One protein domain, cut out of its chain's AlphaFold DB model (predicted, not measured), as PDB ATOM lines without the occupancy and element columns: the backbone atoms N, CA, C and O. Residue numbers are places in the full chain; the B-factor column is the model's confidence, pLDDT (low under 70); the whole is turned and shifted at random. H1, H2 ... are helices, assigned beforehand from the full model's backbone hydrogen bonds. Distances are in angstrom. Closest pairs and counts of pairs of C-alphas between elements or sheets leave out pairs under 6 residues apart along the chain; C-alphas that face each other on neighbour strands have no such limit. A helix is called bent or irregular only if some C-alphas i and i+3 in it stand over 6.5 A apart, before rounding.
ATOM      1  N   LEU A 362     333.949 265.602 106.854       80.00
ATOM      2  CA  LEU A 362     332.969 265.552 107.934       80.00
ATOM      3  C   LEU A 362     333.273 264.384 108.876       80.00
ATOM      4  O   LEU A 362     333.340 264.591 110.074       80.00
ATOM      5  N   LEU A 363     333.557 263.199 108.337       82.69
ATOM      6  CA  LEU A 363     333.909 262.007 109.098       82.69
ATOM      7  C   LEU A 363     335.223 262.192 109.860       82.69
ATOM      8  O   LEU A 363     335.278 261.833 111.026       82.69
ATOM      9  N   ALA A 364     336.238 262.824 109.265       76.62
ATOM     10  CA  ALA A 364     337.462 263.193 109.972       76.62
ATOM     11  C   ALA A 364     337.183 264.186 111.111       76.62
ATOM     12  O   ALA A 364     337.696 264.004 112.206       76.62
ATOM     13  N   ARG A 365     336.323 265.194 110.899       79.12
ATOM     14  CA  ARG A 365     335.899 266.126 111.961       79.12
ATOM     15  C   ARG A 365     335.126 265.414 113.070       79.12
ATOM     16  O   ARG A 365     335.422 265.646 114.234       79.12
ATOM     17  N   CYS A 366     334.184 264.540 112.722       84.12
ATOM     18  CA  CYS A 366     333.433 263.732 113.680       84.12
ATOM     19  C   CYS A 366     334.356 262.778 114.442       84.12
ATOM     20  O   CYS A 366     334.215 262.640 115.648       84.12
ATOM     21  N   PHE A 367     335.329 262.165 113.766       83.44
ATOM     22  CA  PHE A 367     336.326 261.299 114.384       83.44
ATOM     23  C   PHE A 367     337.240 262.082 115.330       83.44
ATOM     24  O   PHE A 367     337.402 261.675 116.473       83.44
ATOM     25  N   SER A 368     337.779 263.232 114.909       75.81
ATOM     26  CA  SER A 368     338.556 264.115 115.787       75.81
ATOM     27  C   SER A 368     337.724 264.581 116.983       75.81
ATOM     28  O   SER A 368     338.218 264.553 118.103       75.81
ATOM     29  N   ALA A 369     336.454 264.947 116.781       81.94
ATOM     30  CA  ALA A 369     335.543 265.307 117.864       81.94
ATOM     31  C   ALA A 369     335.280 264.128 118.816       81.94
ATOM     32  O   ALA A 369     335.289 264.319 120.026       81.94
ATOM     33  N   LEU A 370     335.114 262.910 118.293       86.50
ATOM     34  CA  LEU A 370     334.923 261.693 119.084       86.50
ATOM     35  C   LEU A 370     336.185 261.322 119.869       86.50
ATOM     36  O   LEU A 370     336.082 260.968 121.036       86.50
ATOM     37  N   VAL A 371     337.373 261.448 119.272       80.25
ATOM     38  CA  VAL A 371     338.654 261.248 119.966       80.25
ATOM     39  C   VAL A 371     338.825 262.288 121.068       80.25
ATOM     40  O   VAL A 371     339.193 261.927 122.181       80.25
ATOM     41  N   LEU A 372     338.523 263.561 120.794       76.56
ATOM     42  CA  LEU A 372     338.555 264.617 121.806       76.56
ATOM     43  C   LEU A 372     337.560 264.338 122.937       76.56
ATOM     44  O   LEU A 372     337.941 264.450 124.097       76.56
ATOM     45  N   LEU A 373     336.335 263.912 122.618       86.00
ATOM     46  CA  LEU A 373     335.323 263.531 123.602       86.00
ATOM     47  C   LEU A 373     335.768 262.324 124.437       86.00
ATOM     48  O   LEU A 373     335.674 262.363 125.656       86.00
ATOM     49  N   PHE A 374     336.287 261.269 123.809       86.12
ATOM     50  CA  PHE A 374     336.785 260.086 124.510       86.12
ATOM     51  C   PHE A 374     337.938 260.440 125.452       86.12
ATOM     52  O   PHE A 374     337.929 260.058 126.617       86.12
ATOM     53  N   MET A 375     338.906 261.220 124.969       76.81
ATOM     54  CA  MET A 375     340.040 261.689 125.762       76.81
ATOM     55  C   MET A 375     339.592 262.576 126.928       76.81
ATOM     56  O   MET A 375     340.115 262.471 128.035       76.81
ATOM     57  N   PHE A 376     338.583 263.410 126.690       77.50
ATOM     58  CA  PHE A 376     337.957 264.236 127.707       77.50
ATOM     59  C   PHE A 376     337.239 263.398 128.779       77.50
ATOM     60  O   PHE A 376     337.441 263.629 129.972       77.50
ATOM     61  N   LEU A 377     336.453 262.393 128.380       85.00
ATOM     62  CA  LEU A 377     335.764 261.476 129.294       85.00
ATOM     63  C   LEU A 377     336.752 260.622 130.092       85.00
ATOM     64  O   LEU A 377     336.584 260.471 131.299       85.00
ATOM     65  N   LEU A 378     337.809 260.116 129.451       83.94
ATOM     66  CA  LEU A 378     338.869 259.355 130.108       83.94
ATOM     67  C   LEU A 378     339.616 260.220 131.132       83.94
ATOM     68  O   LEU A 378     339.793 259.796 132.269       83.94
ATOM     69  N   GLY A 379     340.010 261.442 130.759       77.25
ATOM     70  CA  GLY A 379     340.668 262.384 131.668       77.25
ATOM     71  C   GLY A 379     339.785 262.772 132.857       77.25
ATOM     72  O   GLY A 379     340.251 262.778 133.996       77.25
ATOM     73  N   SER A 380     338.496 263.016 132.609       78.50
ATOM     74  CA  SER A 380     337.511 263.312 133.659       78.50
ATOM     75  C   SER A 380     337.290 262.105 134.574       78.50
ATOM     76  O   SER A 380     337.282 262.261 135.789       78.50
ATOM     77  N   GLY A 381     337.183 260.895 134.015       79.56
ATOM     78  CA  GLY A 381     337.036 259.648 134.766       79.56
ATOM     79  C   GLY A 381     338.260 259.311 135.617       79.56
ATOM     80  O   GLY A 381     338.107 258.951 136.779       79.56
ATOM     81  N   LEU A 382     339.475 259.490 135.089       78.88
ATOM     82  CA  LEU A 382     340.716 259.320 135.853       78.88
ATOM     83  C   LEU A 382     340.834 260.357 136.973       78.88
ATOM     84  O   LEU A 382     341.198 260.004 138.090       78.88
ATOM     85  N   SER A 383     340.478 261.616 136.702       74.75
ATOM     86  CA  SER A 383     340.481 262.678 137.717       74.75
ATOM     87  C   SER A 383     339.457 262.398 138.819       74.75
ATOM     88  O   SER A 383     339.768 262.531 140.000       74.75
ATOM     89  N   LEU A 384     338.256 261.943 138.444       75.38
ATOM     90  CA  LEU A 384     337.223 261.505 139.380       75.38
ATOM     91  C   LEU A 384     337.656 260.281 140.179       75.38
ATOM     92  O   LEU A 384     337.384 260.239 141.368       75.38
ATOM     93  N   LEU A 385     338.345 259.313 139.573       78.69
ATOM     94  CA  LEU A 385     338.871 258.144 140.279       78.69
ATOM     95  C   LEU A 385     339.928 258.553 141.309       78.69
ATOM     96  O   LEU A 385     339.860 258.115 142.453       78.69
ATOM     97  N   VAL A 386     340.878 259.413 140.931       75.62
ATOM     98  CA  VAL A 386     341.896 259.950 141.850       75.62
ATOM     99  C   VAL A 386     341.232 260.710 142.997       75.62
ATOM    100  O   VAL A 386     341.586 260.518 144.162       75.62
ATOM    101  N   ALA A 468     348.131 264.863 154.196       74.38
ATOM    102  CA  ALA A 468     348.560 266.031 153.423       74.38
ATOM    103  C   ALA A 468     349.406 265.631 152.201       74.38
ATOM    104  O   ALA A 468     349.269 266.216 151.119       74.38
ATOM    105  N   LEU A 469     350.256 264.609 152.353       81.38
ATOM    106  CA  LEU A 469     351.060 264.066 151.260       81.38
ATOM    107  C   LEU A 469     350.175 263.407 150.195       81.38
ATOM    108  O   LEU A 469     350.380 263.651 149.009       81.38
ATOM    109  N   GLU A 470     349.170 262.630 150.595       81.44
ATOM    110  CA  GLU A 470     348.239 261.966 149.671       81.44
ATOM    111  C   GLU A 470     347.451 262.968 148.821       81.44
ATOM    112  O   GLU A 470     347.403 262.839 147.598       81.44
ATOM    113  N   VAL A 471     346.908 264.019 149.444       76.81
ATOM    114  CA  VAL A 471     346.211 265.109 148.736       76.81
ATOM    115  C   VAL A 471     347.145 265.801 147.741       76.81
ATOM    116  O   VAL A 471     346.768 266.056 146.595       76.81
ATOM    117  N   THR A 472     348.385 266.058 148.156       82.25
ATOM    118  CA  THR A 472     349.422 266.666 147.313       82.25
ATOM    119  C   THR A 472     349.750 265.782 146.110       82.25
ATOM    120  O   THR A 472     349.798 266.264 144.977       82.25
ATOM    121  N   LEU A 473     349.921 264.476 146.326       84.94
ATOM    122  CA  LEU A 473     350.171 263.504 145.265       84.94
ATOM    123  C   LEU A 473     348.978 263.378 144.309       84.94
ATOM    124  O   LEU A 473     349.192 263.282 143.102       84.94
ATOM    125  N   ALA A 474     347.743 263.443 144.811       81.44
ATOM    126  CA  ALA A 474     346.533 263.413 143.992       81.44
ATOM    127  C   ALA A 474     346.434 264.634 143.058       81.44
ATOM    128  O   ALA A 474     346.178 264.476 141.860       81.44
ATOM    129  N   VAL A 475     346.701 265.841 143.572       82.25
ATOM    130  CA  VAL A 475     346.748 267.081 142.772       82.25
ATOM    131  C   VAL A 475     347.852 267.004 141.714       82.25
ATOM    132  O   VAL A 475     347.594 267.250 140.535       82.25
ATOM    133  N   CYS A 476     349.064 266.596 142.099       86.81
ATOM    134  CA  CYS A 476     350.177 266.412 141.166       86.81
ATOM    135  C   CYS A 476     349.872 265.350 140.097       86.81
ATOM    136  O   CYS A 476     350.179 265.552 138.924       86.81
ATOM    137  N   GLY A 477     349.234 264.241 140.480       85.38
ATOM    138  CA  GLY A 477     348.799 263.184 139.570       85.38
ATOM    139  C   GLY A 477     347.775 263.683 138.552       85.38
ATOM    140  O   GLY A 477     347.947 263.464 137.355       85.38
ATOM    141  N   CYS A 478     346.758 264.428 138.992       83.56
ATOM    142  CA  CYS A 478     345.771 265.037 138.094       83.56
ATOM    143  C   CYS A 478     346.407 266.072 137.153       83.56
ATOM    144  O   CYS A 478     346.103 266.090 135.960       83.56
ATOM    145  N   ALA A 479     347.334 266.896 137.650       85.38
ATOM    146  CA  ALA A 479     348.069 267.850 136.821       85.38
ATOM    147  C   ALA A 479     348.950 267.148 135.773       85.38
ATOM    148  O   ALA A 479     348.997 267.580 134.620       85.38
ATOM    149  N   LEU A 480     349.590 266.031 136.135       87.38
ATOM    150  CA  LEU A 480     350.344 265.196 135.201       87.38
ATOM    151  C   LEU A 480     349.432 264.592 134.126       87.38
ATOM    152  O   LEU A 480     349.780 264.635 132.948       87.38
ATOM    153  N   VAL A 481     348.259 264.071 134.502       86.00
ATOM    154  CA  VAL A 481     347.263 263.556 133.545       86.00
ATOM    155  C   VAL A 481     346.813 264.662 132.587       86.00
ATOM    156  O   VAL A 481     346.780 264.433 131.378       86.00
ATOM    157  N   ALA A 482     346.540 265.870 133.088       85.50
ATOM    158  CA  ALA A 482     346.188 267.021 132.255       85.50
ATOM    159  C   ALA A 482     347.321 267.405 131.283       85.50
ATOM    160  O   ALA A 482     347.064 267.686 130.112       85.50
ATOM    161  N   GLU A 483     348.580 267.372 131.724       88.44
ATOM    162  CA  GLU A 483     349.740 267.633 130.864       88.44
ATOM    163  C   GLU A 483     349.953 266.546 129.801       88.44
ATOM    164  O   GLU A 483     350.195 266.863 128.634       88.44
ATOM    165  N   LEU A 484     349.803 265.267 130.157       86.94
ATOM    166  CA  LEU A 484     349.873 264.155 129.205       86.94
ATOM    167  C   LEU A 484     348.752 264.239 128.168       86.94
ATOM    168  O   LEU A 484     349.007 264.082 126.973       86.94
ATOM    169  N   LEU A 485     347.532 264.548 128.611       85.31
ATOM    170  CA  LEU A 485     346.375 264.749 127.748       85.31
ATOM    171  C   LEU A 485     346.610 265.912 126.779       85.31
ATOM    172  O   LEU A 485     346.403 265.760 125.575       85.31
ATOM    173  N   HIS A 486     347.117 267.042 127.271       86.56
ATOM    174  CA  HIS A 486     347.480 268.167 126.419       86.56
ATOM    175  C   HIS A 486     348.589 267.793 125.421       86.56
ATOM    176  O   HIS A 486     348.515 268.142 124.240       86.56
ATOM    177  N   HIS A 487     349.643 267.098 125.862       87.38
ATOM    178  CA  HIS A 487     350.734 266.680 124.978       87.38
ATOM    179  C   HIS A 487     350.233 265.740 123.882       87.38
ATOM    180  O   HIS A 487     350.598 265.882 122.715       87.38
ATOM    181  N   PHE A 488     349.347 264.815 124.248       85.12
ATOM    182  CA  PHE A 488     348.688 263.938 123.301       85.12
ATOM    183  C   PHE A 488     347.843 264.745 122.316       85.12
ATOM    184  O   PHE A 488     348.062 264.634 121.118       85.12
ATOM    185  N   GLN A 489     346.954 265.629 122.779       82.94
ATOM    186  CA  GLN A 489     346.117 266.465 121.912       82.94
ATOM    187  C   GLN A 489     346.952 267.311 120.940       82.94
ATOM    188  O   GLN A 489     346.695 267.297 119.740       82.94
ATOM    189  N   THR A 490     347.998 267.984 121.419       81.25
ATOM    190  CA  THR A 490     348.864 268.824 120.572       81.25
ATOM    191  C   THR A 490     349.719 268.035 119.587       81.25
ATOM    192  O   THR A 490     350.088 268.583 118.555       81.25
ATOM    193  N   ARG A 491     350.023 266.758 119.853       84.56
ATOM    194  CA  ARG A 491     350.769 265.881 118.932       84.56
ATOM    195  C   ARG A 491     349.869 265.114 117.972       84.56
ATOM    196  O   ARG A 491     350.205 265.000 116.798       84.56
ATOM    197  N   PHE A 492     348.749 264.583 118.453       81.69
ATOM    198  CA  PHE A 492     347.856 263.706 117.695       81.69
ATOM    199  C   PHE A 492     346.828 264.472 116.872       81.69
ATOM    200  O   PHE A 492     346.587 264.098 115.727       81.69
ATOM    201  N   LEU A 493     346.244 265.555 117.397       79.25
ATOM    202  CA  LEU A 493     345.265 266.345 116.645       79.25
ATOM    203  C   LEU A 493     345.818 266.836 115.286       79.25
ATOM    204  O   LEU A 493     345.130 266.617 114.284       79.25
ATOM    205  N   PRO A 494     347.065 267.356 115.190       76.62
ATOM    206  CA  PRO A 494     347.691 267.684 113.906       76.62
ATOM    207  C   PRO A 494     347.792 266.491 112.948       76.62
ATOM    208  O   PRO A 494     347.649 266.656 111.742       76.62
ATOM    209  N   LEU A 495     348.053 265.287 113.474       76.81
ATOM    210  CA  LEU A 495     348.196 264.063 112.679       76.81
ATOM    211  C   LEU A 495     346.841 263.554 112.171       76.81
ATOM    212  O   LEU A 495     346.744 263.069 111.047       76.81
ATOM    213  N   THR A 496     345.790 263.679 112.988       67.94
ATOM    214  CA  THR A 496     344.423 263.261 112.626       67.94
ATOM    215  C   THR A 496     343.740 264.210 111.655       67.94
ATOM    216  O   THR A 496     342.761 263.834 111.013       67.94
ATOM    217  N   LEU A 497     344.246 265.436 111.530       65.25
ATOM    218  CA  LEU A 497     343.775 266.408 110.564       65.25
ATOM    219  C   LEU A 497     344.699 266.322 109.342       65.25
ATOM    220  O   LEU A 497     345.725 266.997 109.316       65.25
ATOM    221  N   PRO A 498     344.358 265.535 108.298       52.59
ATOM    222  CA  PRO A 498     345.241 265.232 107.159       52.59
ATOM    223  C   PRO A 498     345.692 266.452 106.326       52.59
ATOM    224  O   PRO A 498     346.290 266.292 105.266       52.59
ATOM    225  N   ARG A 499     345.379 267.682 106.756       55.78
ATOM    226  CA  ARG A 499     345.687 268.954 106.086       55.78
ATOM    227  C   ARG A 499     346.126 270.056 107.043       55.78
ATOM    228  O   ARG A 499     345.899 271.226 106.773       55.78
ATOM    229  N   TRP A 500     346.762 269.697 108.143       46.69
ATOM    230  CA  TRP A 500     347.293 270.655 109.105       46.69
ATOM    231  C   TRP A 500     348.631 271.283 108.667       46.69
ATOM    232  O   TRP A 500     349.569 271.435 109.444       46.69
ATOM    233  N   ARG A 501     348.745 271.607 107.374       49.06
ATOM    234  CA  ARG A 501     349.815 272.461 106.848       49.06
ATOM    235  C   ARG A 501     349.262 273.873 106.745       49.06
ATOM    236  O   ARG A 501     348.100 274.010 106.370       49.06
ATOM    237  N   ALA A 502     350.098 274.858 107.081       39.41
ATOM    238  CA  ALA A 502     349.814 276.283 106.945       39.41
ATOM    239  C   ALA A 502     349.235 276.538 105.547       39.41
ATOM    240  O   ALA A 502     349.928 276.448 104.538       39.41
ATOM    241  N   LEU A 503     347.919 276.693 105.502       40.16
ATOM    242  CA  LEU A 503     347.148 277.044 104.323       40.16
ATOM    243  C   LEU A 503     346.511 278.362 104.712       40.16
ATOM    244  O   LEU A 503     345.368 278.401 105.190       40.16
ATOM    245  N   LEU A 504     347.349 279.386 104.582       43.97
ATOM    246  CA  LEU A 504     347.118 280.733 105.050       43.97
ATOM    247  C   LEU A 504     345.738 281.236 104.624       43.97
ATOM    248  O   LEU A 504     345.252 280.998 103.516       43.97
ATOM    249  N   ALA A 505     345.082 281.883 105.584       45.19
ATOM    250  CA  ALA A 505     343.823 282.613 105.453       45.19
ATOM    251  C   ALA A 505     342.559 281.803 105.094       45.19
ATOM    252  O   ALA A 505     341.476 282.382 104.959       45.19
ATOM    253  N   SER A 506     342.623 280.473 105.002       56.56
ATOM    254  CA  SER A 506     341.411 279.671 104.814       56.56
ATOM    255  C   SER A 506     340.610 279.577 106.122       56.56
ATOM    256  O   SER A 506     341.169 279.352 107.193       56.56
ATOM    257  N   GLY A 507     339.275 279.700 106.070       58.94
ATOM    258  CA  GLY A 507     338.416 279.540 107.262       58.94
ATOM    259  C   GLY A 507     338.676 278.236 108.038       58.94
ATOM    260  O   GLY A 507     338.519 278.190 109.251       58.94
ATOM    261  N   THR A 508     339.191 277.210 107.355       61.16
ATOM    262  CA  THR A 508     339.607 275.936 107.947       61.16
ATOM    263  C   THR A 508     340.790 276.022 108.912       61.16
ATOM    264  O   THR A 508     340.856 275.201 109.822       61.16
ATOM    265  N   GLU A 509     341.708 276.978 108.750       67.12
ATOM    266  CA  GLU A 509     342.817 277.183 109.694       67.12
ATOM    267  C   GLU A 509     342.321 277.819 110.995       67.12
ATOM    268  O   GLU A 509     342.691 277.379 112.080       67.12
ATOM    269  N   ARG A 510     341.408 278.795 110.892       69.75
ATOM    270  CA  ARG A 510     340.758 279.400 112.064       69.75
ATOM    271  C   ARG A 510     339.999 278.352 112.871       69.75
ATOM    272  O   ARG A 510     340.157 278.302 114.086       69.75
ATOM    273  N   ASP A 511     339.251 277.482 112.192       72.25
ATOM    274  CA  ASP A 511     338.557 276.361 112.831       72.25
ATOM    275  C   ASP A 511     339.552 275.411 113.513       72.25
ATOM    276  O   ASP A 511     339.355 275.017 114.657       72.25
ATOM    277  N   ALA A 512     340.645 275.051 112.834       72.31
ATOM    278  CA  ALA A 512     341.674 274.168 113.374       72.31
ATOM    279  C   ALA A 512     342.366 274.750 114.615       72.31
ATOM    280  O   ALA A 512     342.553 274.035 115.599       72.31
ATOM    281  N   LEU A 513     342.715 276.036 114.580       77.44
ATOM    282  CA  LEU A 513     343.332 276.744 115.695       77.44
ATOM    283  C   LEU A 513     342.358 276.887 116.865       77.44
ATOM    284  O   LEU A 513     342.753 276.668 118.007       77.44
ATOM    285  N   ALA A 514     341.084 277.177 116.592       77.12
ATOM    286  CA  ALA A 514     340.040 277.199 117.609       77.12
ATOM    287  C   ALA A 514     339.854 275.818 118.252       77.12
ATOM    288  O   ALA A 514     339.848 275.715 119.474       77.12
ATOM    289  N   VAL A 515     339.775 274.744 117.458       78.62
ATOM    290  CA  VAL A 515     339.673 273.368 117.972       78.62
ATOM    291  C   VAL A 515     340.910 273.001 118.787       78.62
ATOM    292  O   VAL A 515     340.773 272.405 119.850       78.62
ATOM    293  N   LEU A 516     342.108 273.381 118.343       81.56
ATOM    294  CA  LEU A 516     343.339 273.134 119.086       81.56
ATOM    295  C   LEU A 516     343.381 273.910 120.403       81.56
ATOM    296  O   LEU A 516     343.783 273.344 121.415       81.56
ATOM    297  N   ALA A 517     342.972 275.179 120.401       82.12
ATOM    298  CA  ALA A 517     342.907 276.009 121.599       82.12
ATOM    299  C   ALA A 517     341.871 275.462 122.591       82.12
ATOM    300  O   ALA A 517     342.175 275.318 123.772       82.12
ATOM    301  N   LEU A 518     340.685 275.077 122.107       81.94
ATOM    302  CA  LEU A 518     339.634 274.453 122.914       81.94
ATOM    303  C   LEU A 518     340.083 273.107 123.483       81.94
ATOM    304  O   LEU A 518     339.933 272.875 124.678       81.94
ATOM    305  N   ALA A 519     340.686 272.244 122.662       81.31
ATOM    306  CA  ALA A 519     341.249 270.977 123.119       81.31
ATOM    307  C   ALA A 519     342.310 271.229 124.200       81.31
ATOM    308  O   ALA A 519     342.173 270.742 125.320       81.31
ATOM    309  N   SER A 520     343.284 272.091 123.905       84.25
ATOM    310  CA  SER A 520     344.373 272.447 124.818       84.25
ATOM    311  C   SER A 520     343.879 273.025 126.143       84.25
ATOM    312  O   SER A 520     344.464 272.723 127.180       84.25
ATOM    313  N   GLY A 521     342.819 273.840 126.105       84.25
ATOM    314  CA  GLY A 521     342.191 274.437 127.279       84.25
ATOM    315  C   GLY A 521     341.284 273.476 128.051       84.25
ATOM    316  O   GLY A 521     341.100 273.631 129.253       84.25
ATOM    317  N   SER A 522     340.743 272.447 127.390       84.25
ATOM    318  CA  SER A 522     339.893 271.442 128.039       84.25
ATOM    319  C   SER A 522     340.674 270.514 128.970       84.25
ATOM    320  O   SER A 522     340.111 270.025 129.945       84.25
ATOM    321  N   ALA A 523     341.967 270.294 128.703       85.50
ATOM    322  CA  ALA A 523     342.799 269.362 129.459       85.50
ATOM    323  C   ALA A 523     342.826 269.646 130.978       85.50
ATOM    324  O   ALA A 523     342.439 268.755 131.737       85.50
ATOM    325  N   PRO A 524     343.174 270.857 131.460       83.94
ATOM    326  CA  PRO A 524     343.107 271.173 132.893       83.94
ATOM    327  C   PRO A 524     341.671 271.276 133.427       83.94
ATOM    328  O   PRO A 524     341.451 271.177 134.630       83.94
ATOM    329  N   MET A 525     340.685 271.447 132.543       86.62
ATOM    330  CA  MET A 525     339.272 271.566 132.908       86.62
ATOM    331  C   MET A 525     338.587 270.210 133.106       86.62
ATOM    332  O   MET A 525     337.473 270.168 133.620       86.62
ATOM    333  N   THR A 526     339.233 269.103 132.730       83.69
ATOM    334  CA  THR A 526     338.693 267.741 132.896       83.69
ATOM    335  C   THR A 526     338.344 267.419 134.349       83.69
ATOM    336  O   THR A 526     337.244 266.945 134.617       83.69
ATOM    337  N   ALA A 527     339.220 267.757 135.303       79.06
ATOM    338  CA  ALA A 527     338.941 267.589 136.730       79.06
ATOM    339  C   ALA A 527     337.739 268.437 137.187       79.06
ATOM    340  O   ALA A 527     336.834 267.934 137.852       79.06
ATOM    341  N   THR A 528     337.691 269.707 136.768       84.12
ATOM    342  CA  THR A 528     336.581 270.631 137.055       84.12
ATOM    343  C   THR A 528     335.249 270.110 136.526       84.12
ATOM    344  O   THR A 528     334.256 270.100 137.247       84.12
ATOM    345  N   LEU A 529     335.220 269.656 135.275       82.19
ATOM    346  CA  LEU A 529     334.002 269.191 134.620       82.19
ATOM    347  C   LEU A 529     333.562 267.819 135.138       82.19
ATOM    348  O   LEU A 529     332.362 267.586 135.252       82.19
ATOM    349  N   GLY A 530     334.504 266.951 135.518       79.50
ATOM    350  CA  GLY A 530     334.204 265.712 136.230       79.50
ATOM    351  C   GLY A 530     333.473 265.982 137.546       79.50
ATOM    352  O   GLY A 530     332.403 265.419 137.780       79.50
ATOM    353  N   LEU A 531     333.993 266.900 138.367       79.19
ATOM    354  CA  LEU A 531     333.358 267.297 139.630       79.19
ATOM    355  C   LEU A 531     332.008 267.992 139.421       79.19
ATOM    356  O   LEU A 531     331.062 267.711 140.152       79.19
ATOM    357  N   LEU A 532     331.885 268.849 138.404       80.00
ATOM    358  CA  LEU A 532     330.609 269.481 138.066       80.00
ATOM    359  C   LEU A 532     329.569 268.441 137.628       80.00
ATOM    360  O   LEU A 532     328.426 268.496 138.070       80.00
ATOM    361  N   GLY A 533     329.964 267.472 136.799       81.25
ATOM    362  CA  GLY A 533     329.107 266.359 136.393       81.25
ATOM    363  C   GLY A 533     328.652 265.525 137.589       81.25
ATOM    364  O   GLY A 533     327.469 265.217 137.706       81.25
ATOM    365  N   PHE A 534     329.560 265.239 138.525       80.44
ATOM    366  CA  PHE A 534     329.228 264.567 139.781       80.44
ATOM    367  C   PHE A 534     328.238 265.382 140.626       80.44
ATOM    368  O   PHE A 534     327.229 264.843 141.073       80.44
ATOM    369  N   LYS A 535     328.457 266.694 140.772       80.19
ATOM    370  CA  LYS A 535     327.533 267.595 141.476       80.19
ATOM    371  C   LYS A 535     326.145 267.605 140.834       80.19
ATOM    372  O   LYS A 535     325.149 267.526 141.549       80.19
ATOM    373  N   LEU A 536     326.069 267.662 139.504       82.50
ATOM    374  CA  LEU A 536     324.801 267.618 138.772       82.50
ATOM    375  C   LEU A 536     324.062 266.294 139.007       82.50
ATOM    376  O   LEU A 536     322.866 266.318 139.290       82.50
ATOM    377  N   LEU A 537     324.774 265.162 138.973       82.94
ATOM    378  CA  LEU A 537     324.210 263.842 139.279       82.94
ATOM    379  C   LEU A 537     323.672 263.763 140.713       82.94
ATOM    380  O   LEU A 537     322.580 263.245 140.926       82.94
ATOM    381  N   LEU A 538     324.400 264.318 141.687       79.88
ATOM    382  CA  LEU A 538     323.942 264.389 143.076       79.88
ATOM    383  C   LEU A 538     322.710 265.286 143.233       79.88
ATOM    384  O   LEU A 538     321.773 264.915 143.934       79.88
ATOM    385  N   SER A 539     322.690 266.441 142.561       77.38
ATOM    386  CA  SER A 539     321.572 267.390 142.626       77.38
ATOM    387  C   SER A 539     320.302 266.886 141.935       77.38
ATOM    388  O   SER A 539     319.204 267.259 142.334       77.38
ATOM    389  N   GLY A 540     320.441 266.024 140.920       82.19
ATOM    390  CA  GLY A 540     319.312 265.413 140.218       82.19
ATOM    391  C   GLY A 540     318.544 264.400 141.070       82.19
ATOM    392  O   GLY A 540     317.352 264.212 140.856       82.19
ATOM    393  N   ASN A 541     319.189 263.813 142.083       75.50
ATOM    394  CA  ASN A 541     318.578 262.875 143.031       75.50
ATOM    395  C   ASN A 541     317.978 263.607 144.249       75.50
ATOM    396  O   ASN A 541     318.185 263.206 145.397       75.50
ATOM    397  N   ALA A 542     317.252 264.703 144.000       60.28
ATOM    398  CA  ALA A 542     316.704 265.610 145.016       60.28
ATOM    399  C   ALA A 542     315.701 264.961 145.996       60.28
ATOM    400  O   ALA A 542     315.343 265.578 146.999       60.28
ATOM    401  N   ASP A 543     315.297 263.711 145.760       75.81
ATOM    402  CA  ASP A 543     314.385 262.949 146.623       75.81
ATOM    403  C   ASP A 543     314.981 262.616 148.011       75.81
ATOM    404  O   ASP A 543     314.262 262.197 148.920       75.81
ATOM    405  N   HIS A 544     316.285 262.843 148.220       65.69
ATOM    406  CA  HIS A 544     316.957 262.676 149.514       65.69
ATOM    407  C   HIS A 544     317.527 264.007 150.044       65.69
ATOM    408  O   HIS A 544     318.729 264.265 149.911       65.69
ATOM    409  N   PRO A 545     316.698 264.842 150.707       66.19
ATOM    410  CA  PRO A 545     317.053 266.217 151.078       66.19
ATOM    411  C   PRO A 545     318.226 266.342 152.069       66.19
ATOM    412  O   PRO A 545     318.833 267.404 152.155       66.19
ATOM    413  N   GLY A 546     318.584 265.276 152.798       73.12
ATOM    414  CA  GLY A 546     319.698 265.298 153.757       73.12
ATOM    415  C   GLY A 546     321.063 264.954 153.152       73.12
ATOM    416  O   GLY A 546     322.026 265.702 153.305       73.12
ATOM    417  N   LEU A 547     321.161 263.820 152.449       71.50
ATOM    418  CA  LEU A 547     322.445 263.306 151.954       71.50
ATOM    419  C   LEU A 547     322.947 264.087 150.731       71.50
ATOM    420  O   LEU A 547     324.146 264.331 150.604       71.50
ATOM    421  N   GLY A 548     322.029 264.513 149.855       73.19
ATOM    422  CA  GLY A 548     322.370 265.280 148.658       73.19
ATOM    423  C   GLY A 548     323.046 266.606 149.001       73.19
ATOM    424  O   GLY A 548     324.105 266.904 148.457       73.19
ATOM    425  N   ALA A 549     322.498 267.356 149.964       72.56
ATOM    426  CA  ALA A 549     323.039 268.650 150.381       72.56
ATOM    427  C   ALA A 549     324.471 268.533 150.936       72.56
ATOM    428  O   ALA A 549     325.369 269.250 150.485       72.56
ATOM    429  N   ALA A 550     324.713 267.579 151.842       72.94
ATOM    430  CA  ALA A 550     326.041 267.341 152.413       72.94
ATOM    431  C   ALA A 550     327.067 266.920 151.341       72.94
ATOM    432  O   ALA A 550     328.175 267.452 151.291       72.94
ATOM    433  N   LEU A 551     326.684 266.023 150.426       73.31
ATOM    434  CA  LEU A 551     327.563 265.591 149.336       73.31
ATOM    435  C   LEU A 551     327.839 266.707 148.321       73.31
ATOM    436  O   LEU A 551     328.953 266.802 147.812       73.31
ATOM    437  N   THR A 552     326.861 267.572 148.033       75.75
ATOM    438  CA  THR A 552     327.081 268.735 147.157       75.75
ATOM    439  C   THR A 552     328.031 269.752 147.780       75.75
ATOM    440  O   THR A 552     328.869 270.302 147.069       75.75
ATOM    441  N   TRP A 553     327.954 269.952 149.098       77.06
ATOM    442  CA  TRP A 553     328.881 270.811 149.828       77.06
ATOM    443  C   TRP A 553     330.313 270.262 149.804       77.06
ATOM    444  O   TRP A 553     331.253 270.991 149.486       77.06
ATOM    445  N   GLU A 554     330.490 268.962 150.059       77.38
ATOM    446  CA  GLU A 554     331.804 268.311 149.959       77.38
ATOM    447  C   GLU A 554     332.349 268.299 148.524       77.38
ATOM    448  O   GLU A 554     333.554 268.449 148.318       77.38
ATOM    449  N   ALA A 555     331.484 268.188 147.512       78.75
ATOM    450  CA  ALA A 555     331.889 268.321 146.115       78.75
ATOM    451  C   ALA A 555     332.405 269.738 145.804       78.75
ATOM    452  O   ALA A 555     333.443 269.878 145.152       78.75
ATOM    453  N   ASP A 556     331.736 270.780 146.310       80.06
ATOM    454  CA  ASP A 556     332.175 272.172 146.152       80.06
ATOM    455  C   ASP A 556     333.514 272.417 146.849       80.06
ATOM    456  O   ASP A 556     334.457 272.926 146.240       80.06
ATOM    457  N   ARG A 557     333.652 271.968 148.100       82.06
ATOM    458  CA  ARG A 557     334.919 272.037 148.839       82.06
ATOM    459  C   ARG A 557     336.030 271.262 148.128       82.06
ATOM    460  O   ARG A 557     337.154 271.752 148.003       82.06
ATOM    461  N   GLY A 558     335.714 270.072 147.624       81.94
ATOM    462  CA  GLY A 558     336.621 269.228 146.854       81.94
ATOM    463  C   GLY A 558     337.109 269.903 145.572       81.94
ATOM    464  O   GLY A 558     338.286 269.784 145.230       81.94
ATOM    465  N   TRP A 559     336.255 270.674 144.896       88.19
ATOM    466  CA  TRP A 559     336.655 271.443 143.719       88.19
ATOM    467  C   TRP A 559     337.750 272.463 144.041       88.19
ATOM    468  O   TRP A 559     338.780 272.493 143.362       88.19
ATOM    469  N   TYR A 560     337.581 273.239 145.113       87.25
ATOM    470  CA  TYR A 560     338.570 274.238 145.525       87.25
ATOM    471  C   TYR A 560     339.865 273.619 146.059       87.25
ATOM    472  O   TYR A 560     340.938 274.171 145.827       87.25
ATOM    473  N   LEU A 561     339.791 272.473 146.740       84.81
ATOM    474  CA  LEU A 561     340.968 271.791 147.289       84.81
ATOM    475  C   LEU A 561     341.765 270.999 146.245       84.81
ATOM    476  O   LEU A 561     342.963 270.797 146.429       84.81
ATOM    477  N   HIS A 562     341.127 270.544 145.163       82.62
ATOM    478  CA  HIS A 562     341.765 269.644 144.198       82.62
ATOM    479  C   HIS A 562     341.788 270.205 142.775       82.62
ATOM    480  O   HIS A 562     342.862 270.360 142.197       82.62
ATOM    481  N   ALA A 563     340.635 270.547 142.196       86.56
ATOM    482  CA  ALA A 563     340.568 270.970 140.796       86.56
ATOM    483  C   ALA A 563     341.167 272.365 140.565       86.56
ATOM    484  O   ALA A 563     341.924 272.552 139.612       86.56
ATOM    485  N   ALA A 564     340.901 273.332 141.447       90.06
ATOM    486  CA  ALA A 564     341.470 274.676 141.327       90.06
ATOM    487  C   ALA A 564     343.020 274.679 141.382       90.06
ATOM    488  O   ALA A 564     343.644 275.276 140.495       90.06
ATOM    489  N   PRO A 565     343.675 273.954 142.315       90.06
ATOM    490  CA  PRO A 565     345.124 273.771 142.301       90.06
ATOM    491  C   PRO A 565     345.663 273.093 141.042       90.06
ATOM    492  O   PRO A 565     346.704 273.515 140.545       90.06
ATOM    493  N   VAL A 566     344.960 272.096 140.488       89.25
ATOM    494  CA  VAL A 566     345.345 271.457 139.214       89.25
ATOM    495  C   VAL A 566     345.363 272.481 138.079       89.25
ATOM    496  O   VAL A 566     346.347 272.554 137.342       89.25
ATOM    497  N   VAL A 567     344.322 273.312 137.965       91.44
ATOM    498  CA  VAL A 567     344.256 274.390 136.963       91.44
ATOM    499  C   VAL A 567     345.393 275.394 137.168       91.44
ATOM    500  O   VAL A 567     346.081 275.749 136.209       91.44
ATOM    501  N   GLY A 568     345.627 275.824 138.412       91.69
ATOM    502  CA  GLY A 568     346.710 276.749 138.753       91.69
ATOM    503  C   GLY A 568     348.098 276.200 138.419       91.69
ATOM    504  O   GLY A 568     348.896 276.890 137.784       91.69
ATOM    505  N   LEU A 569     348.373 274.946 138.791       91.62
ATOM    506  CA  LEU A 569     349.642 274.268 138.526       91.62
ATOM    507  C   LEU A 569     349.862 274.056 137.025       91.62
ATOM    508  O   LEU A 569     350.955 274.315 136.528       91.62
ATOM    509  N   TRP A 570     348.826 273.647 136.290       92.12
ATOM    510  CA  TRP A 570     348.894 273.511 134.836       92.12
ATOM    511  C   TRP A 570     349.234 274.846 134.160       92.12
ATOM    512  O   TRP A 570     350.158 274.915 133.346       92.12
ATOM    513  N   CYS A 571     348.561 275.938 134.548       92.62
ATOM    514  CA  CYS A 571     348.864 277.265 134.010       92.62
ATOM    515  C   CYS A 571     350.308 277.686 134.338       92.62
ATOM    516  O   CYS A 571     351.038 278.145 133.459       92.62
ATOM    517  N   PHE A 572     350.751 277.456 135.577       92.12
ATOM    518  CA  PHE A 572     352.118 277.740 136.013       92.12
ATOM    519  C   PHE A 572     353.170 276.992 135.181       92.12
ATOM    520  O   PHE A 572     354.099 277.612 134.659       92.12
ATOM    521  N   LEU A 573     353.009 275.678 134.995       90.62
ATOM    522  CA  LEU A 573     353.929 274.865 134.190       90.62
ATOM    523  C   LEU A 573     354.022 275.379 132.749       90.62
ATOM    524  O   LEU A 573     355.110 275.425 132.171       90.62
ATOM    525  N   ARG A 574     352.899 275.824 132.181       89.12
ATOM    526  CA  ARG A 574     352.828 276.361 130.819       89.12
ATOM    527  C   ARG A 574     353.535 277.697 130.661       89.12
ATOM    528  O   ARG A 574     354.242 277.878 129.672       89.12
ATOM    529  N   TRP A 575     353.398 278.595 131.628       90.69
ATOM    530  CA  TRP A 575     354.106 279.875 131.617       90.69
ATOM    531  C   TRP A 575     355.608 279.720 131.835       90.69
ATOM    532  O   TRP A 575     356.405 280.414 131.204       90.69
ATOM    533  N   MET A 576     356.009 278.769 132.680       89.94
ATOM    534  CA  MET A 576     357.419 278.520 132.969       89.94
ATOM    535  C   MET A 576     358.116 277.697 131.883       89.94
ATOM    536  O   MET A 576     359.332 277.801 131.736       89.94
ATOM    537  N   ALA A 577     357.388 276.908 131.083       89.56
ATOM    538  CA  ALA A 577     357.984 276.048 130.061       89.56
ATOM    539  C   ALA A 577     358.823 276.815 129.010       89.56
ATOM    540  O   ALA A 577     359.945 276.380 128.732       89.56
ATOM    541  N   PRO A 578     358.369 277.944 128.429       86.69
ATOM    542  CA  PRO A 578     359.200 278.785 127.568       86.69
ATOM    543  C   PRO A 578     360.460 279.311 128.269       86.69
ATOM    544  O   PRO A 578     361.544 279.230 127.693       86.69
ATOM    545  N   GLY A 579     360.350 279.752 129.526       86.81
ATOM    546  CA  GLY A 579     361.488 280.193 130.338       86.81
ATOM    547  C   GLY A 579     362.504 279.077 130.585       86.81
ATOM    548  O   GLY A 579     363.691 279.244 130.316       86.81
ATOM    549  N   ALA A 580     362.039 277.895 130.991       87.75
ATOM    550  CA  ALA A 580     362.878 276.715 131.184       87.75
ATOM    551  C   ALA A 580     363.577 276.290 129.883       87.75
ATOM    552  O   ALA A 580     364.756 275.938 129.901       87.75
ATOM    553  N   ARG A 581     362.889 276.370 128.732       84.06
ATOM    554  CA  ARG A 581     363.499 276.123 127.415       84.06
ATOM    555  C   ARG A 581     364.548 277.173 127.067       84.06
ATOM    556  O   ARG A 581     365.600 276.802 126.558       84.06
ATOM    557  N   ALA A 582     364.290 278.451 127.344       83.00
ATOM    558  CA  ALA A 582     365.259 279.520 127.124       83.00
ATOM    559  C   ALA A 582     366.524 279.300 127.971       83.00
ATOM    560  O   ALA A 582     367.631 279.359 127.437       83.00
ATOM    561  N   ILE A 583     366.369 278.941 129.250       85.31
ATOM    562  CA  ILE A 583     367.480 278.575 130.143       85.31
ATOM    563  C   ILE A 583     368.224 277.346 129.609       85.31
ATOM    564  O   ILE A 583     369.445 277.370 129.478       85.31
ATOM    565  N   ALA A 584     367.508 276.295 129.204       84.25
ATOM    566  CA  ALA A 584     368.122 275.101 128.631       84.25
ATOM    567  C   ALA A 584     368.899 275.394 127.333       84.25
ATOM    568  O   ALA A 584     369.951 274.795 127.114       84.25
ATOM    569  N   MET A 585     368.421 276.320 126.490       78.88
ATOM    570  CA  MET A 585     369.145 276.787 125.299       78.88
ATOM    571  C   MET A 585     370.393 277.595 125.657       78.88
ATOM    572  O   MET A 585     371.402 277.460 124.973       78.88
ATOM    573  N   MET A 586     370.358 278.391 126.732       80.44
ATOM    574  CA  MET A 586     371.554 279.072 127.241       80.44
ATOM    575  C   MET A 586     372.609 278.069 127.721       80.44
ATOM    576  O   MET A 586     373.792 278.256 127.456       80.44
ATOM    577  N   CYS A 587     372.188 276.977 128.363       84.81
ATOM    578  CA  CYS A 587     373.103 275.953 128.867       84.81
ATOM    579  C   CYS A 587     373.584 274.957 127.796       84.81
ATOM    580  O   CYS A 587     374.633 274.340 127.970       84.81
ATOM    581  N   ARG A 588     372.836 274.745 126.702       80.81
ATOM    582  CA  ARG A 588     373.170 273.755 125.661       80.81
ATOM    583  C   ARG A 588     373.353 274.414 124.296       80.81
ATOM    584  O   ARG A 588     372.384 274.667 123.587       80.81
ATOM    585  N   ALA A 589     374.606 274.509 123.847       61.88
ATOM    586  CA  ALA A 589     374.984 274.990 122.508       61.88
ATOM    587  C   ALA A 589     374.401 274.171 121.323       61.88
ATOM    588  O   ALA A 589     374.530 274.569 120.163       61.88
ATOM    589  N   SER A 590     373.766 273.023 121.599       59.31
ATOM    590  CA  SER A 590     373.354 272.013 120.613       59.31
ATOM    591  C   SER A 590     371.853 272.002 120.270       59.31
ATOM    592  O   SER A 590     371.440 271.284 119.365       59.31
ATOM    593  N   LEU A 591     371.003 272.823 120.902       58.00
ATOM    594  CA  LEU A 591     369.569 272.896 120.549       58.00
ATOM    595  C   LEU A 591     369.317 273.695 119.247       58.00
ATOM    596  O   LEU A 591     368.427 274.539 119.166       58.00
ATOM    597  N   ARG A 592     370.115 273.432 118.206       60.75
ATOM    598  CA  ARG A 592     369.977 274.035 116.878       60.75
ATOM    599  C   ARG A 592     368.804 273.384 116.144       60.75
ATOM    600  O   ARG A 592     368.797 272.177 115.927       60.75
ATOM    601  N   GLY A 593     367.846 274.199 115.710       63.06
ATOM    602  CA  GLY A 593     366.846 273.793 114.717       63.06
ATOM    603  C   GLY A 593     365.422 273.579 115.226       63.06
ATOM    604  O   GLY A 593     364.595 273.076 114.464       63.06
ATOM    605  N   GLN A 594     365.087 273.970 116.460       71.38
ATOM    606  CA  GLN A 594     363.677 273.996 116.847       71.38
ATOM    607  C   GLN A 594     362.971 275.123 116.078       71.38
ATOM    608  O   GLN A 594     363.256 276.301 116.280       71.38
ATOM    609  N   ARG A 595     362.077 274.755 115.156       77.38
ATOM    610  CA  ARG A 595     361.296 275.719 114.374       77.38
ATOM    611  C   ARG A 595     360.334 276.458 115.303       77.38
ATOM    612  O   ARG A 595     359.660 275.832 116.120       77.38
ATOM    613  N   PHE A 596     360.267 277.779 115.174       83.88
ATOM    614  CA  PHE A 596     359.257 278.580 115.858       83.88
ATOM    615  C   PHE A 596     357.933 278.440 115.099       83.88
ATOM    616  O   PHE A 596     357.698 279.117 114.100       83.88
ATOM    617  N   ILE A 597     357.108 277.484 115.526       83.06
ATOM    618  CA  ILE A 597     355.829 277.168 114.889       83.06
ATOM    619  C   ILE A 597     354.749 278.088 115.466       83.06
ATOM    620  O   ILE A 597     354.359 277.941 116.620       83.06
ATOM    621  N   LEU A 598     354.274 279.043 114.669       84.31
ATOM    622  CA  LEU A 598     353.433 280.142 115.143       84.31
ATOM    623  C   LEU A 598     352.047 279.696 115.640       84.31
ATOM    624  O   LEU A 598     351.588 280.143 116.690       84.31
ATOM    625  N   TRP A 599     351.389 278.774 114.931       81.62
ATOM    626  CA  TRP A 599     350.046 278.309 115.300       81.62
ATOM    627  C   TRP A 599     350.023 277.569 116.651       81.62
ATOM    628  O   TRP A 599     349.055 277.712 117.399       81.62
ATOM    629  N   GLU A 600     351.097 276.846 117.017       83.81
ATOM    630  CA  GLU A 600     351.230 276.202 118.341       83.81
ATOM    631  C   GLU A 600     351.186 277.249 119.445       83.81
ATOM    632  O   GLU A 600     350.542 277.077 120.481       83.81
ATOM    633  N   ARG A 601     351.884 278.357 119.198       89.81
ATOM    634  CA  ARG A 601     352.043 279.453 120.142       89.81
ATOM    635  C   ARG A 601     350.743 280.213 120.327       89.81
ATOM    636  O   ARG A 601     350.326 280.411 121.466       89.81
ATOM    637  N   TYR A 602     350.042 280.524 119.237       89.00
ATOM    638  CA  TYR A 602     348.712 281.126 119.310       89.00
ATOM    639  C   TYR A 602     347.701 280.244 120.041       89.00
ATOM    640  O   TYR A 602     346.963 280.749 120.882       89.00
ATOM    641  N   ALA A 603     347.665 278.940 119.767       86.38
ATOM    642  CA  ALA A 603     346.721 278.057 120.442       86.38
ATOM    643  C   ALA A 603     347.034 277.887 121.931       86.38
ATOM    644  O   ALA A 603     346.115 277.885 122.749       86.38
ATOM    645  N   SER A 604     348.318 277.811 122.297       89.19
ATOM    646  CA  SER A 604     348.739 277.808 123.702       89.19
ATOM    647  C   SER A 604     348.357 279.114 124.402       89.19
ATOM    648  O   SER A 604     347.830 279.072 125.512       89.19
ATOM    649  N   LEU A 605     348.591 280.265 123.762       91.25
ATOM    650  CA  LEU A 605     348.216 281.578 124.289       91.25
ATOM    651  C   LEU A 605     346.696 281.694 124.467       91.25
ATOM    652  O   LEU A 605     346.233 282.089 125.534       91.25
ATOM    653  N   ALA A 606     345.921 281.299 123.455       90.19
ATOM    654  CA  ALA A 606     344.462 281.330 123.486       90.19
ATOM    655  C   ALA A 606     343.887 280.413 124.576       90.19
ATOM    656  O   ALA A 606     342.970 280.820 125.284       90.19
ATOM    657  N   ALA A 607     344.445 279.211 124.755       90.00
ATOM    658  CA  ALA A 607     344.041 278.295 125.820       90.00
ATOM    659  C   ALA A 607     344.311 278.883 127.216       90.00
ATOM    660  O   ALA A 607     343.415 278.887 128.059       90.00
ATOM    661  N   LEU A 608     345.511 279.430 127.447       91.44
ATOM    662  CA  LEU A 608     345.884 280.044 128.727       91.44
ATOM    663  C   LEU A 608     345.017 281.264 129.047       91.44
ATOM    664  O   LEU A 608     344.498 281.372 130.157       91.44
ATOM    665  N   MET A 609     344.822 282.149 128.067       92.62
ATOM    666  CA  MET A 609     343.941 283.310 128.202       92.62
ATOM    667  C   MET A 609     342.504 282.886 128.486       92.62
ATOM    668  O   MET A 609     341.887 283.411 129.408       92.62
ATOM    669  N   GLY A 610     341.984 281.911 127.736       90.56
ATOM    670  CA  GLY A 610     340.636 281.385 127.923       90.56
ATOM    671  C   GLY A 610     340.421 280.829 129.327       90.56
ATOM    672  O   GLY A 610     339.445 281.194 129.975       90.56
ATOM    673  N   ILE A 611     341.352 280.012 129.833       91.75
ATOM    674  CA  ILE A 611     341.274 279.454 131.191       91.75
ATOM    675  C   ILE A 611     341.358 280.557 132.244       91.75
ATOM    676  O   ILE A 611     340.523 280.584 133.144       91.75
ATOM    677  N   CYS A 612     342.321 281.477 132.131       93.62
ATOM    678  CA  CYS A 612     342.464 282.562 133.101       93.62
ATOM    679  C   CYS A 612     341.197 283.407 133.164       93.62
ATOM    680  O   CYS A 612     340.690 283.651 134.249       93.62
ATOM    681  N   LEU A 613     340.647 283.805 132.018       90.50
ATOM    682  CA  LEU A 613     339.450 284.639 131.967       90.50
ATOM    683  C   LEU A 613     338.188 283.891 132.419       90.50
ATOM    684  O   LEU A 613     337.365 284.469 133.119       90.50
ATOM    685  N   ALA A 614     338.039 282.613 132.058       89.94
ATOM    686  CA  ALA A 614     336.864 281.824 132.423       89.94
ATOM    687  C   ALA A 614     336.857 281.410 133.903       89.94
ATOM    688  O   ALA A 614     335.794 281.366 134.515       89.94
ATOM    689  N   MET A 615     338.024 281.091 134.476       91.94
ATOM    690  CA  MET A 615     338.144 280.578 135.847       91.94
ATOM    691  C   MET A 615     338.440 281.661 136.886       91.94
ATOM    692  O   MET A 615     338.254 281.416 138.075       91.94
ATOM    693  N   GLN A 616     338.858 282.863 136.480       92.50
ATOM    694  CA  GLN A 616     339.132 283.972 137.399       92.50
ATOM    695  C   GLN A 616     337.966 284.332 138.340       92.50
ATOM    696  O   GLN A 616     338.262 284.669 139.490       92.50
ATOM    697  N   PRO A 617     336.675 284.236 137.950       89.81
ATOM    698  CA  PRO A 617     335.574 284.453 138.885       89.81
ATOM    699  C   PRO A 617     335.602 283.510 140.088       89.81
ATOM    700  O   PRO A 617     335.237 283.933 141.169       89.81
ATOM    701  N   LEU A 618     336.084 282.274 139.929       90.19
ATOM    702  CA  LEU A 618     336.187 281.285 141.009       90.19
ATOM    703  C   LEU A 618     337.576 281.286 141.669       90.19
ATOM    704  O   LEU A 618     337.722 280.996 142.858       90.19
ATOM    705  N   ILE A 619     338.603 281.624 140.887       94.00
ATOM    706  CA  ILE A 619     340.019 281.540 141.242       94.00
ATOM    707  C   ILE A 619     340.688 282.897 140.943       94.00
ATOM    708  O   ILE A 619     341.413 283.040 139.953       94.00
ATOM    709  N   PRO A 620     340.458 283.932 141.771       94.00
ATOM    710  CA  PRO A 620     340.870 285.300 141.461       94.00
ATOM    711  C   PRO A 620     342.392 285.485 141.350       94.00
ATOM    712  O   PRO A 620     342.832 286.433 140.694       94.00
ATOM    713  N   TYR A 621     343.198 284.576 141.917       95.19
ATOM    714  CA  TYR A 621     344.661 284.598 141.780       95.19
ATOM    715  C   TYR A 621     345.158 284.193 140.385       95.19
ATOM    716  O   TYR A 621     346.312 284.466 140.056       95.19
ATOM    717  N   LEU A 622     344.322 283.581 139.534       94.62
ATOM    718  CA  LEU A 622     344.727 283.250 138.163       94.62
ATOM    719  C   LEU A 622     345.029 284.496 137.330       94.62
ATOM    720  O   LEU A 622     345.880 284.431 136.449       94.62
ATOM    721  N   ALA A 623     344.385 285.630 137.616       94.75
ATOM    722  CA  ALA A 623     344.673 286.887 136.930       94.75
ATOM    723  C   ALA A 623     346.116 287.376 137.172       94.75
ATOM    724  O   ALA A 623     346.852 287.481 136.187       94.75
ATOM    725  N   PRO A 624     346.577 287.603 138.426       95.94
ATOM    726  CA  PRO A 624     347.966 287.994 138.676       95.94
ATOM    727  C   PRO A 624     348.958 286.932 138.216       95.94
ATOM    728  O   PRO A 624     349.980 287.272 137.617       95.94
ATOM    729  N   LEU A 625     348.655 285.650 138.449       94.81
ATOM    730  CA  LEU A 625     349.531 284.565 138.021       94.81
ATOM    731  C   LEU A 625     349.679 284.547 136.491       94.81
ATOM    732  O   LEU A 625     350.792 284.404 135.987       94.81
ATOM    733  N   GLY A 626     348.592 284.790 135.755       95.19
ATOM    734  CA  GLY A 626     348.618 284.885 134.300       95.19
ATOM    735  C   GLY A 626     349.265 286.146 133.759       95.19
ATOM    736  O   GLY A 626     349.963 286.064 132.751       95.19
ATOM    737  N   ALA A 627     349.128 287.289 134.431       96.19
ATOM    738  CA  ALA A 627     349.844 288.505 134.057       96.19
ATOM    739  C   ALA A 627     351.368 288.295 134.134       96.19
ATOM    740  O   ALA A 627     352.081 288.564 133.163       96.19
ATOM    741  N   VAL A 628     351.856 287.740 135.252       96.06
ATOM    742  CA  VAL A 628     353.278 287.397 135.438       96.06
ATOM    743  C   VAL A 628     353.710 286.313 134.452       96.06
ATOM    744  O   VAL A 628     354.759 286.423 133.820       96.06
ATOM    745  N   GLY A 629     352.888 285.281 134.279       94.88
ATOM    746  CA  GLY A 629     353.178 284.170 133.389       94.88
ATOM    747  C   GLY A 629     353.311 284.575 131.922       94.88
ATOM    748  O   GLY A 629     354.281 284.197 131.265       94.88
ATOM    749  N   LEU A 630     352.399 285.412 131.416       95.06
ATOM    750  CA  LEU A 630     352.493 285.963 130.062       95.06
ATOM    751  C   LEU A 630     353.674 286.915 129.897       95.06
ATOM    752  O   LEU A 630     354.274 286.944 128.826       95.06
ATOM    753  N   PHE A 631     354.035 287.667 130.936       95.69
ATOM    754  CA  PHE A 631     355.231 288.502 130.908       95.69
ATOM    755  C   PHE A 631     356.501 287.651 130.754       95.69
ATOM    756  O   PHE A 631     357.323 287.912 129.874       95.69
ATOM    757  N   VAL A 632     356.637 286.581 131.545       94.56
ATOM    758  CA  VAL A 632     357.748 285.618 131.427       94.56
ATOM    759  C   VAL A 632     357.739 284.937 130.057       94.56
ATOM    760  O   VAL A 632     358.789 284.818 129.416       94.56
ATOM    761  N   GLN A 633     356.567 284.526 129.570       94.19
ATOM    762  CA  GLN A 633     356.413 283.920 128.250       94.19
ATOM    763  C   GLN A 633     356.828 284.881 127.129       94.19
ATOM    764  O   GLN A 633     357.580 284.483 126.245       94.19
ATOM    765  N   TYR A 634     356.412 286.148 127.188       95.31
ATOM    766  CA  TYR A 634     356.787 287.176 126.219       95.31
ATOM    767  C   TYR A 634     358.299 287.304 126.087       95.31
ATOM    768  O   TYR A 634     358.842 287.171 124.990       95.31
ATOM    769  N   TRP A 635     358.995 287.492 127.207       94.50
ATOM    770  CA  TRP A 635     360.442 287.674 127.178       94.50
ATOM    771  C   TRP A 635     361.192 286.414 126.764       94.50
ATOM    772  O   TRP A 635     362.125 286.488 125.963       94.50
ATOM    773  N   SER A 636     360.782 285.253 127.270       92.75
ATOM    774  CA  SER A 636     361.437 283.985 126.942       92.75
ATOM    775  C   SER A 636     361.230 283.576 125.485       92.75
ATOM    776  O   SER A 636     362.176 283.137 124.836       92.75
ATOM    777  N   GLU A 637     360.035 283.759 124.923       93.12
ATOM    778  CA  GLU A 637     359.784 283.453 123.516       93.12
ATOM    779  C   GLU A 637     360.440 284.461 122.578       93.12
ATOM    780  O   GLU A 637     360.988 284.047 121.557       93.12
ATOM    781  N   LYS A 638     360.470 285.748 122.946       92.62
ATOM    782  CA  LYS A 638     361.212 286.773 122.201       92.62
ATOM    783  C   LYS A 638     362.700 286.434 122.159       92.62
ATOM    784  O   LYS A 638     363.321 286.478 121.099       92.62
ATOM    785  N   TYR A 639     363.254 286.005 123.294       89.75
ATOM    786  CA  TYR A 639     364.630 285.529 123.395       89.75
ATOM    787  C   TYR A 639     364.898 284.309 122.513       89.75
ATOM    788  O   TYR A 639     365.855 284.313 121.737       89.75
ATOM    789  N   ILE A 640     364.044 283.284 122.588       87.88
ATOM    790  CA  ILE A 640     364.159 282.072 121.765       87.88
ATOM    791  C   ILE A 640     364.073 282.415 120.272       87.88
ATOM    792  O   ILE A 640     364.858 281.887 119.485       87.88
ATOM    793  N   PHE A 641     363.145 283.290 119.881       88.94
ATOM    794  CA  PHE A 641     362.941 283.693 118.493       88.94
ATOM    795  C   PHE A 641     364.179 284.391 117.921       88.94
ATOM    796  O   PHE A 641     364.727 283.933 116.917       88.94
ATOM    797  N   LEU A 642     364.668 285.435 118.600       85.94
ATOM    798  CA  LEU A 642     365.828 286.206 118.146       85.94
ATOM    799  C   LEU A 642     367.100 285.346 118.115       85.94
ATOM    800  O   LEU A 642     367.821 285.345 117.120       85.94
ATOM    801  N   ARG A 643     367.349 284.521 119.143       81.38
ATOM    802  CA  ARG A 643     368.502 283.599 119.165       81.38
ATOM    803  C   ARG A 643     368.409 282.510 118.094       81.38
ATOM    804  O   ARG A 643     369.414 282.182 117.467       81.38
ATOM    805  N   GLY A 644     367.225 281.930 117.890       73.50
ATOM    806  CA  GLY A 644     367.013 280.833 116.946       73.50
ATOM    807  C   GLY A 644     367.171 281.258 115.485       73.50
ATOM    808  O   GLY A 644     367.824 280.561 114.710       73.50
ATOM    809  N   GLN A 645     366.621 282.418 115.117       64.50
ATOM    810  CA  GLN A 645     366.660 282.962 113.753       64.50
ATOM    811  C   GLN A 645     368.068 283.418 113.338       64.50
ATOM    812  O   GLN A 645     368.512 283.116 112.227       64.50
ATOM    813  N   VAL A 646     368.809 284.075 114.240       55.12
ATOM    814  CA  VAL A 646     370.183 284.542 113.974       55.12
ATOM    815  C   VAL A 646     371.109 283.371 113.620       55.12
ATOM    816  O   VAL A 646     371.888 283.450 112.669       55.12
ATOM    817  N   ILE A 647     370.965 282.234 114.306       53.50
ATOM    818  CA  ILE A 647     371.768 281.035 114.031       53.50
ATOM    819  C   ILE A 647     371.384 280.399 112.689       53.50
ATOM    820  O   ILE A 647     372.265 279.926 111.975       53.50
ATOM    821  N   VAL A 648     370.100 280.384 112.313       53.88
ATOM    822  CA  VAL A 648     369.675 279.818 111.020       53.88
ATOM    823  C   VAL A 648     370.232 280.631 109.856       53.88
ATOM    824  O   VAL A 648     370.711 280.016 108.908       53.88
ATOM    825  N   ARG A 649     370.262 281.969 109.934       49.03
ATOM    826  CA  ARG A 649     370.893 282.800 108.891       49.03
ATOM    827  C   ARG A 649     372.400 282.552 108.799       49.03
ATOM    828  O   ARG A 649     372.892 282.316 107.703       49.03
ATOM    829  N   LEU A 650     373.111 282.479 109.926       45.38
ATOM    830  CA  LEU A 650     374.551 282.167 109.945       45.38
ATOM    831  C   LEU A 650     374.867 280.760 109.407       45.38
ATOM    832  O   LEU A 650     375.844 280.569 108.685       45.38
ATOM    833  N   VAL A 651     374.041 279.763 109.737       47.50
ATOM    834  CA  VAL A 651     374.228 278.384 109.262       47.50
ATOM    835  C   VAL A 651     373.815 278.234 107.803       47.50
ATOM    836  O   VAL A 651     374.509 277.527 107.087       47.50
ATOM    837  N   ALA A 652     372.732 278.870 107.350       47.72
ATOM    838  CA  ALA A 652     372.333 278.871 105.942       47.72
ATOM    839  C   ALA A 652     373.402 279.549 105.080       47.72
ATOM    840  O   ALA A 652     373.800 278.981 104.071       47.72
ATOM    841  N   TRP A 653     373.957 280.672 105.540       40.72
ATOM    842  CA  TRP A 653     375.056 281.361 104.867       40.72
ATOM    843  C   TRP A 653     376.347 280.520 104.833       40.72
ATOM    844  O   TRP A 653     377.031 280.487 103.819       40.72
ATOM    845  N   ARG A 654     376.652 279.738 105.888       42.97
ATOM    846  CA  ARG A 654     377.769 278.763 105.868       42.97
ATOM    847  C   ARG A 654     377.483 277.483 105.063       42.97
ATOM    848  O   ARG A 654     378.426 276.859 104.591       42.97
ATOM    849  N   ARG A 655     376.223 277.033 104.959       42.38
ATOM    850  CA  ARG A 655     375.822 275.797 104.242       42.38
ATOM    851  C   ARG A 655     375.673 276.002 102.746       42.38
ATOM    852  O   ARG A 655     375.943 275.070 102.000       42.38
ATOM    853  N   PHE A 656     375.223 277.180 102.344       42.00
ATOM    854  CA  PHE A 656     375.109 277.598 100.957       42.00
ATOM    855  C   PHE A 656     376.232 278.585 100.643       42.00
ATOM    856  O   PHE A 656     375.984 279.702 100.198       42.00
ATOM    857  N   GLY A 657     377.481 278.163 100.878       40.88
ATOM    858  CA  GLY A 657     378.589 278.743 100.118       40.88
ATOM    859  C   GLY A 657     378.259 278.650  98.619       40.88
ATOM    860  O   GLY A 657     377.507 277.748  98.239       40.88
TER     861      GLY A 657
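Overview. This is residues 362 to 386 and 468 to 657 of the 660 residues of the protein "Hypothetical protein" of Polarella glacialis (UniProt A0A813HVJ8). Two three-helix bundles, H1 H2 H3a and H4b H5 H6, both up and down, each helix running against the one before, pack together where H3a meets H5 and H2 crosses H4b; the hairpin of H3b and H4a reaches out as an arm. Residues 541 to 546 at its tip and residues 652 to 657 stick out. The printed part has 215 residues with six named helices, H1 to H6 in order, and no named strand: all helix. It is only just loose, close to compact, with radius of gyration of the C-alphas 20.4 A, and elongated, spanning 80 by 44 by 27 A.

Along the chain. Find C-alpha 362 at (332.969, 265.552, 107.934); H1 runs from there to residue 386, 35.5 A. H2 is residues 468 to 496, 41.1 A. H3, 507 to 540, and H4, 547 to 587, were each assigned as one helix by hydrogen bonds but are bent: C-alphas 524 and 527 are 6.7 A apart, C-alphas 561 and 564 6.6 A. Their arms are H3a to 524, H3b from 527, H4a to 561 and H4b from 564; H3a and H4b are irregular, C-alphas 521 and 524, and 575 and 578, each 6.6 A apart. H5 is 598 to 615; H6, 622 to 655, 46.6 A, ends at (375.822, 275.797, 104.242).

Arrangement. For each pair of helices or arms below that touch, look for the two closest C-alphas, named with their distance. H1 touches H2 at Ser 383 and Cys 478, 5.8 A. Hairpins are H2 and H3a (Ala 482, Ala 523, 5.0 A), H3b and H4a (Lys 535, Thr 552, 5.8 A), and H5 and H6 (Cys 612, Leu 622, 5.6 A). H3a touches H5 at a steep tilt of 51 degrees (Ala 517, Ala 603, 4.5 A). O i to N i+4 pairs are all within hydrogen-bond range in H1, H3b, H4a and H5, but 23 of 25 in H2, 13 of 14 in H3a, 18 of 20 in H4b and 29 of 30 in H6.

Size, cuts and confidence. The farthest C-alphas, Pro 545 and Gly 657, are 80.9 A apart. Residues 387 to 467 are not printed; the gap is 14.7 A. The links printed whole are short. Look for pLDDT under 70 at 496 to 510, 542, 544 to 545, 589 to 593 and 645 to 657.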